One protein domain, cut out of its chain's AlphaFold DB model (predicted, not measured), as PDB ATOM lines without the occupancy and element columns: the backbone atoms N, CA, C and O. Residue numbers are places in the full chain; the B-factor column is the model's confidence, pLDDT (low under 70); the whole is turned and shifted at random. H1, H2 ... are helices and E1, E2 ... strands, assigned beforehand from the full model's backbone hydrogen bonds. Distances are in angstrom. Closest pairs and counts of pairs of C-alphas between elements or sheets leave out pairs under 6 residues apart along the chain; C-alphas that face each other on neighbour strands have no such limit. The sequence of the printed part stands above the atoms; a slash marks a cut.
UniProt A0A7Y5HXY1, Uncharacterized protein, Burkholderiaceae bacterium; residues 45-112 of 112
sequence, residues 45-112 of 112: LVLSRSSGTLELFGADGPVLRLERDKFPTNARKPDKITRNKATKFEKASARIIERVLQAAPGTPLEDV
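Overview. This is residues 45 to 112 of the 112 residues of an uncharacterized protein of Burkholderiaceae bacterium (UniProt A0A7Y5HXY1). One long helix, H1, lies along one face of a small four-stranded sheet, whose other face is bare; residues 85 to 101 of H1 are over the sheet, and the helix's first turns reach on past the ends of the strands, so to speak as a handle. The 68 printed residues have four named strands and one named helix, in the order E1, E2, E3, H1, E4. The sheet runs E3, E2, E1, E4 and is mixed: E4 is parallel to E1, the other neighbours are antiparallel. The class is mixed, helices and strands, in two layers, the helix on one face of the sheet. The whole is only just compact, close to loose, with a radius of gyration of the C-alphas of 13.2 A, and it is only just elongated, spanning 41 by 21 by 18 A.

Arrangement. Start at E1, residues 45 to 48, and go on to E2, residues 53 to 58: they form a hairpin, antiparallel at 163 degrees, with N 46 and O 55 at 2.9 A. E2 and E3, residues 61 to 67, form the next hairpin, at 160 degrees, with N 56 and O 64 at 2.8 A. E1, E2 and E3 are a meander, each strand the antiparallel neighbour of the one before. Next comes H1, residues 78 to 103, which is on the sheet at a height of 8.8 A. H1 lies over E2 and, only just, over E1, with 3 of its C-alphas falling on E1. It runs along the strands, at 19 degrees to E2 on the local plane. The closest C-alphas of H1 and E2 are those of Ser 93 and Leu 54, 6.7 A apart. In H1 every O i to N i+4 pair is within hydrogen-bond range. Last, E4, residues 109 to 111, is parallel to E1 at 13 degrees, with N 47 and O 110 at 2.9 A. E3, H1 and E4 are a split strand-helix-strand unit, two strands running the same way with E2 and E1 between them in the sheet, and its crossover is right-handed. The edge strands E3 and E4 are apart.

Along the chain. Find C-alpha 45 at (184.433, 142.683, 139.249), where E1 begins. E2 spans 16.5 A and E3 17.4 A. Find C-alpha 78 at (207.876, 124.851, 136.417); from there H1 runs 37.5 A to C-alpha 103. E4 ends at C-alpha 111, at (192.295, 146.265, 139.235).

Size, cuts and confidence. The C-alphas of Arg 76 and Gly 106, the two farthest apart, are 41.5 A from each other. The printed part has no cut and ends at the chain's last residue, 112. The link from E3 to H1 is short, with 10 residues; the others are tight. The mean pLDDT of the printed part is 89.3, and no printed residue is under 70.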
ATOM      1  N   LEU A  45     183.329 143.544 139.648       92.38
ATOM      2  CA  LEU A  45     184.433 142.683 139.249       92.38
ATOM      3  C   LEU A  45     185.712 143.177 139.917       92.38
ATOM      4  O   LEU A  45     186.044 144.354 139.807       92.38
ATOM      5  N   VAL A  46     186.439 142.274 140.565       92.62
ATOM      6  CA  VAL A  46     187.753 142.567 141.146       92.62
ATOM      7  C   VAL A  46     188.769 141.655 140.479       92.62
ATOM      8  O   VAL A  46     188.749 140.436 140.663       92.62
ATOM      9  N   LEU A  47     189.636 142.238 139.659       92.12
ATOM     10  CA  LEU A  47     190.750 141.542 139.037       92.12
ATOM     11  C   LEU A  47     192.007 141.862 139.835       92.12
ATOM     12  O   LEU A  47     192.397 143.015 139.933       92.12
ATOM     13  N   SER A  48     192.672 140.840 140.362       91.25
ATOM     14  CA  SER A  48     193.986 141.005 140.966       91.25
ATOM     15  C   SER A  48     195.042 140.281 140.152       91.25
ATOM     16  O   SER A  48     195.107 139.047 140.115       91.25
ATOM     17  N   ARG A  49     195.886 141.056 139.465       85.19
ATOM     18  CA  ARG A  49     196.945 140.520 138.592       85.19
ATOM     19  C   ARG A  49     198.113 139.953 139.384       85.19
ATOM     20  O   ARG A  49     198.720 138.967 138.963       85.19
ATOM     21  N   SER A  50     198.408 140.561 140.531       82.75
ATOM     22  CA  SER A  50     199.489 140.149 141.432       82.75
ATOM     23  C   SER A  50     199.228 138.752 142.002       82.75
ATOM     24  O   SER A  50     200.090 137.873 141.931       82.75
ATOM     25  N   SER A  51     198.005 138.515 142.476       83.06
ATOM     26  CA  SER A  51     197.562 137.224 143.011       83.06
ATOM     27  C   SER A  51     197.029 136.265 141.935       83.06
ATOM     28  O   SER A  51     196.962 135.055 142.156       83.06
ATOM     29  N   GLY A  52     196.711 136.766 140.736       87.94
ATOM     30  CA  GLY A  52     196.149 135.972 139.646       87.94
ATOM     31  C   GLY A  52     194.737 135.485 139.962       87.94
ATOM     32  O   GLY A  52     194.409 134.329 139.678       87.94
ATOM     33  N   THR A  53     193.923 136.337 140.585       91.50
ATOM     34  CA  THR A  53     192.540 136.017 140.941       91.50
ATOM     35  C   THR A  53     191.556 136.973 140.293       91.50
ATOM     36  O   THR A  53     191.800 138.172 140.235       91.50
ATOM     37  N   LEU A  54     190.435 136.445 139.813       92.00
ATOM     38  CA  LEU A  54     189.297 137.231 139.347       92.00
ATOM     39  C   LEU A  54     188.092 136.880 140.212       92.00
ATOM     40  O   LEU A  54     187.657 135.727 140.223       92.00
ATOM     41  N   GLU A  55     187.552 137.869 140.906       92.50
ATOM     42  CA  GLU A  55     186.378 137.731 141.758       92.50
ATOM     43  C   GLU A  55     185.187 138.466 141.146       92.50
ATOM     44  O   GLU A  55     185.289 139.602 140.680       92.50
ATOM     45  N   LEU A  56     184.050 137.778 141.122       92.06
ATOM     46  CA  LEU A  56     182.769 138.290 140.671       92.06
ATOM     47  C   LEU A  56     181.876 138.447 141.895       92.06
ATOM     48  O   LEU A  56     181.639 137.471 142.611       92.06
ATOM     49  N   PHE A  57     181.341 139.642 142.093       91.81
ATOM     50  CA  PHE A  57     180.426 139.964 143.179       91.81
ATOM     51  C   PHE A  57     179.034 140.242 142.621       91.81
ATOM     52  O   PHE A  57     178.875 140.965 141.634       91.81
ATOM     53  N   GLY A  58     178.032 139.654 143.259       89.62
ATOM     54  CA  GLY A  58     176.620 139.947 143.045       89.62
ATOM     55  C   GLY A  58     176.078 140.827 144.165       89.62
ATOM     56  O   GLY A  58     176.846 141.392 144.942       89.62
ATOM     57  N   ALA A  59     174.752 140.908 144.270       85.88
ATOM     58  CA  ALA A  59     174.080 141.706 145.297       85.88
ATOM     59  C   ALA A  59     174.432 141.263 146.732       85.88
ATOM     60  O   ALA A  59     174.663 142.103 147.595       85.88
ATOM     61  N   ASP A  60     174.525 139.951 146.964       84.94
ATOM     62  CA  ASP A  60     174.704 139.371 148.304       84.94
ATOM     63  C   ASP A  60     176.174 139.070 148.661       84.94
ATOM     64  O   ASP A  60     176.457 138.504 149.716       84.94
ATOM     65  N   GLY A  61     177.127 139.424 147.786       88.12
ATOM     66  CA  GLY A  61     178.561 139.205 148.006       88.12
ATOM     67  C   GLY A  61     179.266 138.414 146.894       88.12
ATOM     68  O   GLY A  61     178.830 138.452 145.738       88.12
ATOM     69  N   PRO A  62     180.397 137.739 147.193       87.81
ATOM     70  CA  PRO A  62     181.207 137.053 146.189       87.81
ATOM     71  C   PRO A  62     180.477 135.822 145.643       87.81
ATOM     72  O   PRO A  62     180.173 134.880 146.371       87.81
ATOM     73  N   VAL A  63     180.224 135.817 144.337       89.44
ATOM     74  CA  VAL A  63     179.503 134.744 143.637       89.44
ATOM     75  C   VAL A  63     180.474 133.722 143.061       89.44
ATOM     76  O   VAL A  63     180.211 132.521 143.080       89.44
ATOM     77  N   LEU A  64     181.606 134.183 142.525       89.62
ATOM     78  CA  LEU A  64     182.589 133.299 141.916       89.62
ATOM     79  C   LEU A  64     183.997 133.868 142.036       89.62
ATOM     80  O   LEU A  64     184.227 135.041 141.764       89.62
ATOM     81  N   ARG A  65     184.951 132.994 142.362       90.62
ATOM     82  CA  ARG A  65     186.381 133.294 142.374       90.62
ATOM     83  C   ARG A  65     187.121 132.363 141.422       90.62
ATOM     84  O   ARG A  65     187.131 131.147 141.608       90.62
ATOM     85  N   LEU A  66     187.752 132.940 140.407       89.69
ATOM     86  CA  LEU A  66     188.715 132.261 139.550       89.69
ATOM     87  C   LEU A  66     190.120 132.483 140.098       89.69
ATOM     88  O   LEU A  66     190.519 133.613 140.343       89.69
ATOM     89  N   GLU A  67     190.892 131.409 140.209       90.62
ATOM     90  CA  GLU A  67     192.305 131.454 140.583       90.62
ATOM     91  C   GLU A  67     193.145 130.883 139.444       90.62
ATOM     92  O   GLU A  67     192.852 129.803 138.918       90.62
ATOM     93  N   ARG A  68     194.229 131.577 139.095       89.62
ATOM     94  CA  ARG A  68     195.189 131.152 138.070       89.62
ATOM     95  C   ARG A  68     195.737 129.751 138.330       89.62
ATOM     96  O   ARG A  68     195.911 128.968 137.395       89.62
ATOM     97  N   ASP A  69     195.967 129.405 139.591       86.75
ATOM     98  CA  ASP A  69     196.614 128.145 139.958       86.75
ATOM     99  C   ASP A  69     195.738 126.913 139.725       86.75
ATOM    100  O   ASP A  69     196.270 125.816 139.526       86.75
ATOM    101  N   LYS A  70     194.415 127.096 139.655       85.88
ATOM    102  CA  LYS A  70     193.442 126.022 139.415       85.88
ATOM    103  C   LYS A  70     193.302 125.647 137.937       85.88
ATOM    104  O   LYS A  70     192.622 124.674 137.616       85.88
ATOM    105  N   PHE A  71     193.960 126.364 137.022       85.50
ATOM    106  CA  PHE A  71     193.903 126.030 135.599       85.50
ATOM    107  C   PHE A  71     194.713 124.761 135.276       85.50
ATOM    108  O   PHE A  71     195.897 124.668 135.625       85.50
ATOM    109  N   PRO A  72     194.128 123.787 134.552       85.00
ATOM    110  CA  PRO A  72     194.816 122.545 134.219       85.00
ATOM    111  C   PRO A  72     195.924 122.787 133.188       85.00
ATOM    112  O   PRO A  72     195.742 123.532 132.219       85.00
ATOM    113  N   THR A  73     197.072 122.126 133.341       87.62
ATOM    114  CA  THR A  73     198.172 122.157 132.364       87.62
ATOM    115  C   THR A  73     198.902 120.819 132.335       87.62
ATOM    116  O   THR A  73     199.171 120.238 133.378       87.62
ATOM    117  N   ASN A  74     199.253 120.353 131.135       86.19
ATOM    118  CA  ASN A  74     200.047 119.131 130.938       86.19
ATOM    119  C   ASN A  74     201.562 119.412 130.943       86.19
ATOM    120  O   ASN A  74     202.373 118.513 130.724       86.19
ATOM    121  N   ALA A  75     201.963 120.674 131.135       86.88
ATOM    122  CA  ALA A  75     203.368 121.044 131.226       86.88
ATOM    123  C   ALA A  75     204.001 120.452 132.491       86.88
ATOM    124  O   ALA A  75     203.396 120.472 133.554       86.88
ATOM    125  N   ARG A  76     205.238 119.961 132.370       86.56
ATOM    126  CA  ARG A  76     205.991 119.367 133.489       86.56
ATOM    127  C   ARG A  76     207.118 120.256 134.025       86.56
ATOM    128  O   ARG A  76     207.577 120.044 135.136       86.56
ATOM    129  N   LYS A  77     207.575 121.243 133.244       93.19
ATOM    130  CA  LYS A  77     208.604 122.207 133.678       93.19
ATOM    131  C   LYS A  77     207.946 123.369 134.434       93.19
ATOM    132  O   LYS A  77     206.952 123.877 133.909       93.19
ATOM    133  N   PRO A  78     208.498 123.826 135.573       88.25
ATOM    134  CA  PRO A  78     207.876 124.851 136.417       88.25
ATOM    135  C   PRO A  78     207.587 126.144 135.645       88.25
ATOM    136  O   PRO A  78     206.449 126.605 135.638       88.25
ATOM    137  N   ASP A  79     208.540 126.635 134.851       89.31
ATOM    138  CA  ASP A  79     208.352 127.857 134.052       89.31
ATOM    139  C   ASP A  79     207.215 127.721 133.032       89.31
ATOM    140  O   ASP A  79     206.427 128.640 132.797       89.31
ATOM    141  N   LYS A  80     207.093 126.531 132.427       89.56
ATOM    142  CA  LYS A  80     206.024 126.234 131.465       89.56
ATOM    143  C   LYS A  80     204.670 126.076 132.156       89.56
ATOM    144  O   LYS A  80     203.658 126.417 131.550       89.56
ATOM    145  N   ILE A  81     204.633 125.561 133.386       89.31
ATOM    146  CA  ILE A  81     203.406 125.449 134.183       89.31
ATOM    147  C   ILE A  81     202.875 126.847 134.484       89.31
ATOM    148  O   ILE A  81     201.741 127.142 134.108       89.31
ATOM    149  N   THR A  82     203.705 127.711 135.075       89.06
ATOM    150  CA  THR A  82     203.320 129.074 135.462       89.06
ATOM    151  C   THR A  82     202.847 129.875 134.256       89.06
ATOM    152  O   THR A  82     201.750 130.432 134.277       89.06
ATOM    153  N   ARG A  83     203.611 129.850 133.156       90.69
ATOM    154  CA  ARG A  83     203.241 130.560 131.927       90.69
ATOM    155  C   ARG A  83     201.932 130.049 131.333       90.69
ATOM    156  O   ARG A  83     201.056 130.848 131.025       90.69
ATOM    157  N   ASN A  84     201.762 128.733 131.192       91.88
ATOM    158  CA  ASN A  84     200.545 128.175 130.596       91.88
ATOM    159  C   ASN A  84     199.301 128.474 131.441       91.88
ATOM    160  O   ASN A  84     198.245 128.770 130.883       91.88
ATOM    161  N   LYS A  85     199.415 128.388 132.772       91.25
ATOM    162  CA  LYS A  85     198.325 128.742 133.687       91.25
ATOM    163  C   LYS A  85     197.979 130.224 133.584       91.25
ATOM    164  O   LYS A  85     196.805 130.543 133.427       91.25
ATOM    165  N   ALA A  86     198.984 131.104 133.567       89.94
ATOM    166  CA  ALA A  86     198.791 132.538 133.363       89.94
ATOM    167  C   ALA A  86     198.075 132.834 132.041       89.94
ATOM    168  O   ALA A  86     197.037 133.480 132.045       89.94
ATOM    169  N   THR A  87     198.538 132.274 130.919       92.38
ATOM    170  CA  THR A  87     197.896 132.486 129.613       92.38
ATOM    171  C   THR A  87     196.437 132.019 129.594       92.38
ATOM    172  O   THR A  87     195.580 132.688 129.018       92.38
ATOM    173  N   LYS A  88     196.125 130.874 130.217       91.06
ATOM    174  CA  LYS A  88     194.739 130.389 130.305       91.06
ATOM    175  C   LYS A  88     193.872 131.282 131.192       91.06
ATOM    176  O   LYS A  88     192.733 131.550 130.816       91.06
ATOM    177  N   PHE A  89     194.410 131.746 132.318       92.06
ATOM    178  CA  PHE A  89     193.730 132.664 133.228       92.06
ATOM    179  C   PHE A  89     193.426 134.006 132.559       92.06
ATOM    180  O   PHE A  89     192.274 134.423 132.560       92.06
ATOM    181  N   GLU A  90     194.412 134.637 131.920       91.69
ATOM    182  CA  GLU A  90     194.247 135.901 131.181       91.69
ATOM    183  C   GLU A  90     193.169 135.769 130.098       91.69
ATOM    184  O   GLU A  90     192.250 136.577 129.998       91.69
ATOM    185  N   LYS A  91     193.203 134.678 129.324       92.31
ATOM    186  CA  LYS A  91     192.201 134.436 128.280       92.31
ATOM    187  C   LYS A  91     190.793 134.234 128.848       92.31
ATOM    188  O   LYS A  91     189.822 134.702 128.256       92.31
ATOM    189  N   ALA A  92     190.666 133.492 129.947       91.06
ATOM    190  CA  ALA A  92     189.375 133.228 130.576       91.06
ATOM    191  C   ALA A  92     188.806 134.484 131.248       91.06
ATOM    192  O   ALA A  92     187.642 134.806 131.031       91.06
ATOM    193  N   SER A  93     189.631 135.206 132.007       91.50
ATOM    194  CA  SER A  93     189.251 136.443 132.696       91.50
ATOM    195  C   SER A  93     188.834 137.530 131.712       91.50
ATOM    196  O   SER A  93     187.727 138.043 131.840       91.50
ATOM    197  N   ALA A  94     189.629 137.795 130.670       92.00
ATOM    198  CA  ALA A  94     189.282 138.767 129.633       92.00
ATOM    199  C   ALA A  94     187.914 138.466 129.001       92.00
ATOM    200  O   ALA A  94     187.082 139.356 128.846       92.00
ATOM    201  N   ARG A  95     187.644 137.190 128.702       92.25
ATOM    202  CA  ARG A  95     186.376 136.773 128.095       92.25
ATOM    203  C   ARG A  95     185.192 136.849 129.057       92.25
ATOM    204  O   ARG A  95     184.082 137.120 128.614       92.25
ATOM    205  N   ILE A  96     185.399 136.602 130.351       90.75
ATOM    206  CA  ILE A  96     184.362 136.792 131.377       90.75
ATOM    207  C   ILE A  96     184.034 138.276 131.512       90.75
ATOM    208  O   ILE A  96     182.863 138.634 131.450       90.75
ATOM    209  N   ILE A  97     185.054 139.125 131.649       91.12
ATOM    210  CA  ILE A  97     184.898 140.575 131.787       91.12
ATOM    211  C   ILE A  97     184.137 141.133 130.582       91.12
ATOM    212  O   ILE A  97     183.143 141.826 130.761       91.12
ATOM    213  N   GLU A  98     184.530 140.759 129.361       92.75
ATOM    214  CA  GLU A  98     183.836 141.166 128.136       92.75
ATOM    215  C   GLU A  98     182.340 140.805 128.174       92.75
ATOM    216  O   GLU A  98     181.486 141.637 127.877       92.75
ATOM    217  N   ARG A  99     182.004 139.576 128.581       91.12
ATOM    218  CA  ARG A  99     180.612 139.100 128.643       91.12
ATOM    219  C   ARG A  99     179.800 139.787 129.732       91.12
ATOM    220  O   ARG A  99     178.626 140.074 129.512       91.12
ATOM    221  N   VAL A 100     180.417 140.054 130.880       90.38
ATOM    222  CA  VAL A 100     179.784 140.806 131.966       90.38
ATOM    223  C   VAL A 100     179.516 142.236 131.522       90.38
ATOM    224  O   VAL A 100     178.387 142.684 131.644       90.38
ATOM    225  N   LEU A 101     180.487 142.918 130.913       90.56
ATOM    226  CA  LEU A 101     180.307 144.287 130.423       90.56
ATOM    227  C   LEU A 101     179.281 144.376 129.283       90.56
ATOM    228  O   LEU A 101     178.536 145.347 129.207       90.56
ATOM    229  N   GLN A 102     179.183 143.355 128.425       90.25
ATOM    230  CA  GLN A 102     178.125 143.274 127.409       90.25
ATOM    231  C   GLN A 102     176.724 143.141 128.027       90.25
ATOM    232  O   GLN A 102     175.766 143.687 127.486       90.25
ATOM    233  N   ALA A 103     176.587 142.399 129.129       89.62
ATOM    234  CA  ALA A 103     175.304 142.189 129.798       89.62
ATOM    235  C   ALA A 103     174.939 143.322 130.776       89.62
ATOM    236  O   ALA A 103     173.764 143.647 130.929       89.62
ATOM    237  N   ALA A 104     175.941 143.903 131.432       88.06
ATOM    238  CA  ALA A 104     175.838 144.905 132.482       88.06
ATOM    239  C   ALA A 104     176.961 145.953 132.299       88.06
ATOM    240  O   ALA A 104     177.995 145.896 132.975       88.06
ATOM    241  N   PRO A 105     176.782 146.930 131.391       87.19
ATOM    242  CA  PRO A 105     177.830 147.888 131.020       87.19
ATOM    243  C   PRO A 105     178.250 148.833 132.154       87.19
ATOM    244  O   PRO A 105     179.331 149.407 132.098       87.19
ATOM    245  N   GLY A 106     177.419 148.984 133.189       86.38
ATOM    246  CA  GLY A 106     177.720 149.798 134.371       86.38
ATOM    247  C   GLY A 106     178.523 149.081 135.460       86.38
ATOM    248  O   GLY A 106     178.696 149.650 136.531       86.38
ATOM    249  N   THR A 107     178.969 147.842 135.230       89.50
ATOM    250  CA  THR A 107     179.668 147.053 136.256       89.50
ATOM    251  C   THR A 107     181.064 147.633 136.525       89.50
ATOM    252  O   THR A 107     181.901 147.602 135.619       89.50
ATOM    253  N   PRO A 108     181.369 148.129 137.741       89.25
ATOM    254  CA  PRO A 108     182.717 148.551 138.106       89.25
ATOM    255  C   PRO A 108     183.707 147.383 138.035       89.25
ATOM    256  O   PRO A 108     183.464 146.304 138.589       89.25
ATOM    257  N   LEU A 109     184.831 147.629 137.361       89.50
ATOM    258  CA  LEU A 109     185.997 146.752 137.306       89.50
ATOM    259  C   LEU A 109     187.133 147.398 138.106       89.50
ATOM    260  O   LEU A 109     187.658 148.435 137.707       89.50
ATOM    261  N   GLU A 110     187.503 146.777 139.219       90.25
ATOM    262  CA  GLU A 110     188.618 147.186 140.076       90.25
ATOM    263  C   GLU A 110     189.848 146.321 139.734       90.25
ATOM    264  O   GLU A 110     189.737 145.095 139.676       90.25
ATOM    265  N   ASP A 111     191.005 146.946 139.474       83.88
ATOM    266  CA  ASP A 111     192.295 146.265 139.235       83.88
ATOM    267  C   ASP A 111     193.193 146.476 140.470       83.88
ATOM    268  O   ASP A 111     193.481 147.623 140.820       83.88
ATOM    269  N   VAL A 112     193.557 145.383 141.160       77.94
ATOM    270  CA  VAL A 112     194.228 145.377 142.484       77.94
ATOM    271  C   VAL A 112     195.568 144.640 142.478       77.94
ATOM    272  O   VAL A 112     195.633 143.443 142.091       77.94
TER     273      VAL A 112